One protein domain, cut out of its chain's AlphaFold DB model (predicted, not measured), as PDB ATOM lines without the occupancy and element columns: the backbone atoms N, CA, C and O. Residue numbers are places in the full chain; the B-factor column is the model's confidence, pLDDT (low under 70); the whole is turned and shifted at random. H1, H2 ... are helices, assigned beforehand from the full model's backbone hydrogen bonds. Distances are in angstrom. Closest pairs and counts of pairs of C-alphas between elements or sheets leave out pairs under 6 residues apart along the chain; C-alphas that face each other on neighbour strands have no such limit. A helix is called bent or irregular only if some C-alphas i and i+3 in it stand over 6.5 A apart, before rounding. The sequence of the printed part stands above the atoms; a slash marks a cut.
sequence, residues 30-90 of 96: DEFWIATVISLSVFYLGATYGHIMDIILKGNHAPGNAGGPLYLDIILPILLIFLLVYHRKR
ATOM      1  N   ASP A  30      -9.341  27.094 -21.783       91.06
ATOM      2  CA  ASP A  30      -9.750  25.794 -21.224       91.06
ATOM      3  C   ASP A  30     -10.110  25.822 -19.726       91.06
ATOM      4  O   ASP A  30     -11.104  26.435 -19.332       91.06
ATOM      5  N   GLU A  31      -9.317  25.172 -18.871       95.38
ATOM      6  CA  GLU A  31      -9.577  25.092 -17.431       95.38
ATOM      7  C   GLU A  31      -9.486  26.472 -16.751       95.38
ATOM      8  O   GLU A  31     -10.172  26.734 -15.761       95.38
ATOM      9  N   PHE A  32      -8.737  27.417 -17.330       96.81
ATOM     10  CA  PHE A  32      -8.708  28.799 -16.855       96.81
ATOM     11  C   PHE A  32     -10.044  29.518 -17.099       96.81
ATOM     12  O   PHE A  32     -10.444  30.370 -16.301       96.81
ATOM     13  N   TRP A  33     -10.779  29.166 -18.164       97.50
ATOM     14  CA  TRP A  33     -12.139  29.681 -18.369       97.50
ATOM     15  C   TRP A  33     -13.077  29.205 -17.270       97.50
ATOM     16  O   TRP A  33     -13.880  29.993 -16.783       97.50
ATOM     17  N   ILE A  34     -12.943  27.955 -16.832       97.69
ATOM     18  CA  ILE A  34     -13.750  27.420 -15.732       97.69
ATOM     19  C   ILE A  34     -13.471  28.202 -14.452       97.69
ATOM     20  O   ILE A  34     -14.413  28.691 -13.832       97.69
ATOM     21  N   ALA A  35     -12.195  28.386 -14.094       97.81
ATOM     22  CA  ALA A  35     -11.815  29.173 -12.922       97.81
ATOM     23  C   ALA A  35     -12.381  30.603 -12.992       97.81
ATOM     24  O   ALA A  35     -13.017  31.064 -12.050       97.81
ATOM     25  N   THR A  36     -12.235  31.265 -14.143       98.06
ATOM     26  CA  THR A  36     -12.748  32.627 -14.369       98.06
ATOM     27  C   THR A  36     -14.268  32.701 -14.200       98.06
ATOM     28  O   THR A  36     -14.769  33.583 -13.504       98.06
ATOM     29  N   VAL A  37     -15.012  31.765 -14.801       98.31
ATOM     30  CA  VAL A  37     -16.479  31.731 -14.716       98.31
ATOM     31  C   VAL A  37     -16.946  31.439 -13.293       98.31
ATOM     32  O   VAL A  37     -17.889  32.081 -12.837       98.31
ATOM     33  N   ILE A  38     -16.285  30.532 -12.567       98.44
ATOM     34  CA  ILE A  38     -16.600  30.255 -11.158       98.44
ATOM     35  C   ILE A  38     -16.381  31.510 -10.313       98.44
ATOM     36  O   ILE A  38     -17.290  31.908  -9.587       98.44
ATOM     37  N   SER A  39     -15.223  32.166 -10.431       98.19
ATOM     38  CA  SER A  39     -14.908  33.364  -9.647       98.19
ATOM     39  C   SER A  39     -15.894  34.505  -9.903       98.19
ATOM     40  O   SER A  39     -16.415  35.079  -8.946       98.19
ATOM     41  N   LEU A  40     -16.206  34.796 -11.173       98.12
ATOM     42  CA  LEU A  40     -17.214  35.800 -11.525       98.12
ATOM     43  C   LEU A  40     -18.591  35.409 -10.973       98.12
ATOM     44  O   LEU A  40     -19.275  36.245 -10.391       98.12
ATOM     45  N   SER A  41     -18.981  34.137 -11.088       98.31
ATOM     46  CA  SER A  41     -20.290  33.672 -10.615       98.31
ATOM     47  C   SER A  41     -20.450  33.779  -9.108       98.31
ATOM     48  O   SER A  41     -21.484  34.250  -8.647       98.31
ATOM     49  N   VAL A  42     -19.433  33.392  -8.338       98.50
ATOM     50  CA  VAL A  42     -19.466  33.504  -6.874       98.50
ATOM     51  C   VAL A  42     -19.610  34.963  -6.449       98.50
ATOM     52  O   VAL A  42     -20.442  35.263  -5.596       98.50
ATOM     53  N   PHE A  43     -18.846  35.873  -7.059       98.12
ATOM     54  CA  PHE A  43     -18.908  37.289  -6.709       98.12
ATOM     55  C   PHE A  43     -20.267  37.910  -7.057       98.12
ATOM     56  O   PHE A  43     -20.929  38.466  -6.184       98.12
ATOM     57  N   TYR A  44     -20.714  37.771  -8.307       98.12
ATOM     58  CA  TYR A  44     -21.938  38.415  -8.785       98.12
ATOM     59  C   TYR A  44     -23.213  37.817  -8.171       98.12
ATOM     60  O   TYR A  44     -24.104  38.554  -7.751       98.12
ATOM     61  N   LEU A  45     -23.300  36.492  -8.011       98.31
ATOM     62  CA  LEU A  45     -24.451  35.887  -7.329       98.31
ATOM     63  C   LEU A  45     -24.436  36.178  -5.818       98.31
ATOM     64  O   LEU A  45     -25.497  36.322  -5.207       98.31
ATOM     65  N   GLY A  46     -23.254  36.326  -5.213       97.88
ATOM     66  CA  GLY A  46     -23.119  36.818  -3.841       97.88
ATOM     67  C   GLY A  46     -23.624  38.258  -3.686       97.88
ATOM     68  O   GLY A  46     -24.378  38.548  -2.757       97.88
ATOM     69  N   ALA A  47     -23.277  39.146  -4.623       96.94
ATOM     70  CA  ALA A  47     -23.780  40.521  -4.666       96.94
ATOM     71  C   ALA A  47     -25.302  40.567  -4.878       96.94
ATOM     72  O   ALA A  47     -26.002  41.259  -4.138       96.94
ATOM     73  N   THR A  48     -25.833  39.727  -5.778       98.25
ATOM     74  CA  THR A  48     -27.280  39.520  -5.968       98.25
ATOM     75  C   THR A  48     -27.973  39.198  -4.647       98.25
ATOM     76  O   THR A  48     -28.983  39.816  -4.313       98.25
ATOM     77  N   TYR A  49     -27.438  38.248  -3.873       98.19
ATOM     78  CA  TYR A  49     -27.993  37.913  -2.562       98.19
ATOM     79  C   TYR A  49     -28.010  39.134  -1.633       98.19
ATOM     80  O   TYR A  49     -29.041  39.421  -1.026       98.19
ATOM     81  N   GLY A  50     -26.908  39.888  -1.571       96.94
ATOM     82  CA  GLY A  50     -26.822  41.126  -0.794       96.94
ATOM     83  C   GLY A  50     -27.892  42.148  -1.190       96.94
ATOM     84  O   GLY A  50     -28.614  42.642  -0.324       96.94
ATOM     85  N   HIS A  51     -28.053  42.397  -2.490       97.38
ATOM     86  CA  HIS A  51     -29.073  43.294  -3.033       97.38
ATOM     87  C   HIS A  51     -30.496  42.848  -2.675       97.38
ATOM     88  O   HIS A  51     -31.294  43.655  -2.195       97.38
ATOM     89  N   ILE A  52     -30.814  41.559  -2.846       98.12
ATOM     90  CA  ILE A  52     -32.133  41.003  -2.512       98.12
ATOM     91  C   ILE A  52     -32.408  41.126  -1.011       98.12
ATOM     92  O   ILE A  52     -33.500  41.538  -0.626       98.12
ATOM     93  N   MET A  53     -31.434  40.807  -0.155       98.25
ATOM     94  CA  MET A  53     -31.599  40.951   1.294       98.25
ATOM     95  C   MET A  53     -31.807  42.412   1.696       98.25
ATOM     96  O   MET A  53     -32.667  42.695   2.525       98.25
ATOM     97  N   ASP A  54     -31.074  43.349   1.095       97.81
ATOM     98  CA  ASP A  54     -31.233  44.777   1.378       97.81
ATOM     99  C   ASP A  54     -32.604  45.307   0.917       97.81
ATOM    100  O   ASP A  54     -33.230  46.117   1.604       97.81
ATOM    101  N   ILE A  55     -33.130  44.783  -0.196       97.81
ATOM    102  CA  ILE A  55     -34.500  45.053  -0.652       97.81
ATOM    103  C   ILE A  55     -35.526  44.493   0.339       97.81
ATOM    104  O   ILE A  55     -36.407  45.228   0.775       97.81
ATOM    105  N   ILE A  56     -35.422  43.218   0.720       98.25
ATOM    106  CA  ILE A  56     -36.413  42.555   1.583       98.25
ATOM    107  C   ILE A  56     -36.422  43.163   2.988       98.25
ATOM    108  O   ILE A  56     -37.486  43.408   3.549       98.25
ATOM    109  N   LEU A  57     -35.243  43.397   3.569       98.19
ATOM    110  CA  LEU A  57     -35.112  43.807   4.967       98.19
ATOM    111  C   LEU A  57     -35.252  45.317   5.162       98.19
ATOM    112  O   LEU A  57     -35.691  45.746   6.227       98.19
ATOM    113  N   LYS A  58     -34.850  46.127   4.173       97.50
ATOM    114  CA  LYS A  58     -34.798  47.594   4.305       97.50
ATOM    115  C   LYS A  58     -35.632  48.346   3.270       97.50
ATOM    116  O   LYS A  58     -35.674  49.571   3.325       97.50
ATOM    117  N   GLY A  59     -36.265  47.656   2.318       97.06
ATOM    118  CA  GLY A  59     -37.019  48.299   1.236       97.06
ATOM    119  C   GLY A  59     -36.148  49.179   0.332       97.06
ATOM    120  O   GLY A  59     -36.645  50.140  -0.256       97.06
ATOM    121  N   ASN A  60     -34.838  48.915   0.255       96.75
ATOM    122  CA  ASN A  60     -33.911  49.778  -0.470       96.75
ATOM    123  C   ASN A  60     -34.005  49.559  -1.988       96.75
ATOM    124  O   ASN A  60     -33.296  48.736  -2.565       96.75
ATOM    125  N   HIS A  61     -34.848  50.345  -2.651       96.31
ATOM    126  CA  HIS A  61     -34.991  50.346  -4.110       96.31
ATOM    127  C   HIS A  61     -34.143  51.418  -4.810       96.31
ATOM    128  O   HIS A  61     -34.445  51.807  -5.938       96.31
ATOM    129  N   ALA A  62     -33.090  51.924  -4.160       95.94
ATOM    130  CA  ALA A  62     -32.200  52.892  -4.788       95.94
ATOM    131  C   ALA A  62     -31.570  52.306  -6.071       95.94
ATOM    132  O   ALA A  62     -31.252  51.116  -6.094       95.94
ATOM    133  N   PRO A  63     -31.299  53.119  -7.113       92.44
ATOM    134  CA  PRO A  63     -30.743  52.637  -8.386       92.44
ATOM    135  C   PRO A  63     -29.401  51.891  -8.285       92.44
ATOM    136  O   PRO A  63     -29.035  51.153  -9.192       92.44
ATOM    137  N   GLY A  64     -28.648  52.102  -7.200       90.00
ATOM    138  CA  GLY A  64     -27.399  51.386  -6.914       90.00
ATOM    139  C   GLY A  64     -27.585  50.032  -6.217       90.00
ATOM    140  O   GLY A  64     -26.601  49.337  -5.998       90.00
ATOM    141  N   ASN A  65     -28.816  49.678  -5.840       94.38
ATOM    142  CA  ASN A  65     -29.157  48.438  -5.142       94.38
ATOM    143  C   ASN A  65     -30.191  47.604  -5.911       94.38
ATOM    144  O   ASN A  65     -30.083  46.387  -5.999       94.38
ATOM    145  N   ALA A  66     -31.188  48.267  -6.495       93.19
ATOM    146  CA  ALA A  66     -32.210  47.653  -7.327       93.19
ATOM    147  C   ALA A  66     -32.062  48.091  -8.792       93.19
ATOM    148  O   ALA A  66     -31.532  49.160  -9.098       93.19
ATOM    149  N   GLY A  67     -32.575  47.274  -9.711       94.38
ATOM    150  CA  GLY A  67     -32.544  47.562 -11.143       94.38
ATOM    151  C   GLY A  67     -31.244  47.107 -11.800       94.38
ATOM    152  O   GLY A  67     -30.889  45.937 -11.703       94.38
ATOM    153  N   GLY A  68     -30.559  48.021 -12.495       94.44
ATOM    154  CA  GLY A  68     -29.408  47.715 -13.354       94.44
ATOM    155  C   GLY A  68     -28.338  46.824 -12.706       94.44
ATOM    156  O   GLY A  68     -28.057  45.769 -13.275       94.44
ATOM    157  N   PRO A  69     -27.782  47.190 -11.534       93.19
ATOM    158  CA  PRO A  69     -26.783  46.373 -10.840       93.19
ATOM    159  C   PRO A  69     -27.285  44.953 -10.556       93.19
ATOM    160  O   PRO A  69     -26.695  43.991 -11.031       93.19
ATOM    161  N   LEU A  70     -28.455  44.828  -9.921       96.81
ATOM    162  CA  LEU A  70     -29.066  43.534  -9.608       96.81
ATOM    163  C   LEU A  70     -29.303  42.671 -10.861       96.81
ATOM    164  O   LEU A  70     -29.079  41.463 -10.836       96.81
ATOM    165  N   TYR A  71     -29.753  43.263 -11.971       97.06
ATOM    166  CA  TYR A  71     -29.950  42.514 -13.213       97.06
ATOM    167  C   TYR A  71     -28.631  42.026 -13.810       97.06
ATOM    168  O   TYR A  71     -28.556  40.882 -14.254       97.06
ATOM    169  N   LEU A  72     -27.591  42.863 -13.818       96.56
ATOM    170  CA  LEU A  72     -26.277  42.477 -14.331       96.56
ATOM    171  C   LEU A  72     -25.648  41.369 -13.485       96.56
ATOM    172  O   LEU A  72     -25.129  40.404 -14.050       96.56
ATOM    173  N   ASP A  73     -25.782  41.464 -12.165       97.38
ATOM    174  CA  ASP A  73     -25.273  40.486 -11.207       97.38
ATOM    175  C   ASP A  73     -25.893  39.088 -11.390       97.38
ATOM    176  O   ASP A  73     -25.273  38.077 -11.066       97.38
ATOM    177  N   ILE A  74     -27.095  39.002 -11.969       98.12
ATOM    178  CA  ILE A  74     -27.763  37.733 -12.286       98.12
ATOM    179  C   ILE A  74     -27.458  37.287 -13.720       98.12
ATOM    180  O   ILE A  74     -27.114  36.129 -13.967       98.12
ATOM    181  N   ILE A  75     -27.609  38.190 -14.690       98.44
ATOM    182  CA  ILE A  75     -27.551  37.848 -16.115       98.44
ATOM    183  C   ILE A  75     -26.136  37.441 -16.521       98.44
ATOM    184  O   ILE A  75     -25.967  36.454 -17.242       98.44
ATOM    185  N   LEU A  76     -25.119  38.174 -16.060       97.62
ATOM    186  CA  LEU A  76     -23.732  37.930 -16.442       97.62
ATOM    187  C   LEU A  76     -23.260  36.512 -16.070       97.62
ATOM    188  O   LEU A  76     -22.791  35.804 -16.966       97.62
ATOM    189  N   PRO A  77     -23.394  36.036 -14.814       98.00
ATOM    190  CA  PRO A  77     -22.936  34.694 -14.472       98.00
ATOM    191  C   PRO A  77     -23.733  33.597 -15.178       98.00
ATOM    192  O   PRO A  77     -23.133  32.637 -15.659       98.00
ATOM    193  N   ILE A  78     -25.054  33.750 -15.334       98.38
ATOM    194  CA  ILE A  78     -25.878  32.782 -16.076       98.38
ATOM    195  C   ILE A  78     -25.398  32.667 -17.526       98.38
ATOM    196  O   ILE A  78     -25.206  31.556 -18.030       98.38
ATOM    197  N   LEU A  79     -25.160  33.802 -18.187       98.50
ATOM    198  CA  LEU A  79     -24.670  33.836 -19.560       98.50
ATOM    199  C   LEU A  79     -23.291  33.177 -19.681       98.50
ATOM    200  O   LEU A  79     -23.076  32.359 -20.575       98.50
ATOM    201  N   LEU A  80     -22.364  33.491 -18.775       98.00
ATOM    202  CA  LEU A  80     -21.013  32.929 -18.788       98.00
ATOM    203  C   LEU A  80     -21.005  31.415 -18.545       98.00
ATOM    204  O   LEU A  80     -20.317  30.684 -19.261       98.00
ATOM    205  N   ILE A  81     -21.801  30.930 -17.588       98.50
ATOM    206  CA  ILE A  81     -21.979  29.495 -17.334       98.50
ATOM    207  C   ILE A  81     -22.544  28.810 -18.580       98.50
ATOM    208  O   ILE A  81     -22.022  27.778 -19.008       98.50
ATOM    209  N   PHE A  82     -23.577  29.392 -19.196       98.38
ATOM    210  CA  PHE A  82     -24.177  28.852 -20.412       98.38
ATOM    211  C   PHE A  82     -23.156  28.744 -21.552       98.38
ATOM    212  O   PHE A  82     -23.012  27.672 -22.147       98.38
ATOM    213  N   LEU A  83     -22.410  29.818 -21.825       97.50
ATOM    214  CA  LEU A  83     -21.392  29.848 -22.879       97.50
ATOM    215  C   LEU A  83     -20.281  28.823 -22.630       97.50
ATOM    216  O   LEU A  83     -19.884  28.114 -23.557       97.50
ATOM    217  N   LEU A  84     -19.817  28.694 -21.385       97.44
ATOM    218  CA  LEU A  84     -18.802  27.715 -21.009       97.44
ATOM    219  C   LEU A  84     -19.293  26.280 -21.241       97.44
ATOM    220  O   LEU A  84     -18.604  25.481 -21.877       97.44
ATOM    221  N   VAL A  85     -20.498  25.952 -20.765       97.44
ATOM    222  CA  VAL A  85     -21.093  24.618 -20.947       97.44
ATOM    223  C   VAL A  85     -21.299  24.314 -22.429       97.44
ATOM    224  O   VAL A  85     -20.968  23.216 -22.880       97.44
ATOM    225  N   TYR A  86     -21.806  25.277 -23.199       96.94
ATOM    226  CA  TYR A  86     -22.001  25.135 -24.639       96.94
ATOM    227  C   TYR A  86     -20.678  24.863 -25.368       96.94
ATOM    228  O   TYR A  86     -20.583  23.896 -26.128       96.94
ATOM    229  N   HIS A  87     -19.637  25.653 -25.087       94.62
ATOM    230  CA  HIS A  87     -18.313  25.476 -25.685       94.62
ATOM    231  C   HIS A  87     -17.726  24.092 -25.377       94.62
ATOM    232  O   HIS A  87     -17.257  23.398 -26.278       94.62
ATOM    233  N   ARG A  88     -17.802  23.641 -24.116       93.31
ATOM    234  CA  ARG A  88     -17.292  22.317 -23.727       93.31
ATOM    235  C   ARG A  88     -18.040  21.180 -24.416       93.31
ATOM    236  O   ARG A  88     -17.409  20.222 -24.855       93.31
ATOM    237  N   LYS A  89     -19.367  21.281 -24.546       93.19
ATOM    238  CA  LYS A  89     -20.166  20.269 -25.253       93.19
ATOM    239  C   LYS A  89     -19.770  20.160 -26.722       93.19
ATOM    240  O   LYS A  89     -19.627  19.045 -27.213       93.19
ATOM    241  N   ARG A  90     -19.541  21.287 -27.400       92.88
ATOM    242  CA  ARG A  90     -19.084  21.288 -28.797       92.88
ATOM    243  C   ARG A  90     -17.708  20.650 -28.966       92.88
ATOM    244  O   ARG A  90     -17.560  19.765 -29.799       92.88
TER     245      ARG A  90
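Overview. This is residues 30 to 90 of the 96 residues of an uncharacterized protein of Methanothermobacter thermautotrophicus (UniProt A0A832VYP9). A long helical hairpin makes a rod: helix H1 runs its length, and after a looped turn H2 folds back beside it at a shallow tilt. The printed part has 61 residues with two named helices, H1 then H2, and no named strand; the class is all helix. The whole is loose, with a radius of gyration of the C-alphas of 13.8 A and spans of 44 by 15 by 14 A.

Along the chain. Find C-alpha 31 at (-9.577, 25.092, -17.431); from there H1 runs through residues 31 to 58, 40.2 A from first to last C-alpha. H2, residues 68 to 90, covers 32.3 A and ends at C-alpha 90 at (-19.084, 21.288, -28.797). H2 is neither bent nor irregular, but only just: C-alphas 74 and 77 are 6.1 A apart.

Arrangement. Look at Tyr 44 and Asp 73, whose C-alphas, the closest of H1 and H2, are 4.6 A apart. The two helices touch, with 23 pairs of C-alphas within 8 A. They form a helical hairpin, running opposite ways at a shallow tilt of 28 degrees. In H1 every O i to N i+4 pair is within hydrogen-bond range; in H2, 18 of 19 are.

Size, cuts and confidence. The C-alphas farthest apart, of Lys 58 and Arg 90, are 45.1 A apart. The printed part has no cut, and the link of 9 residues from H1 to H2 is short. Mean pLDDT of the printed part is 96.8, and no printed residue is under 70.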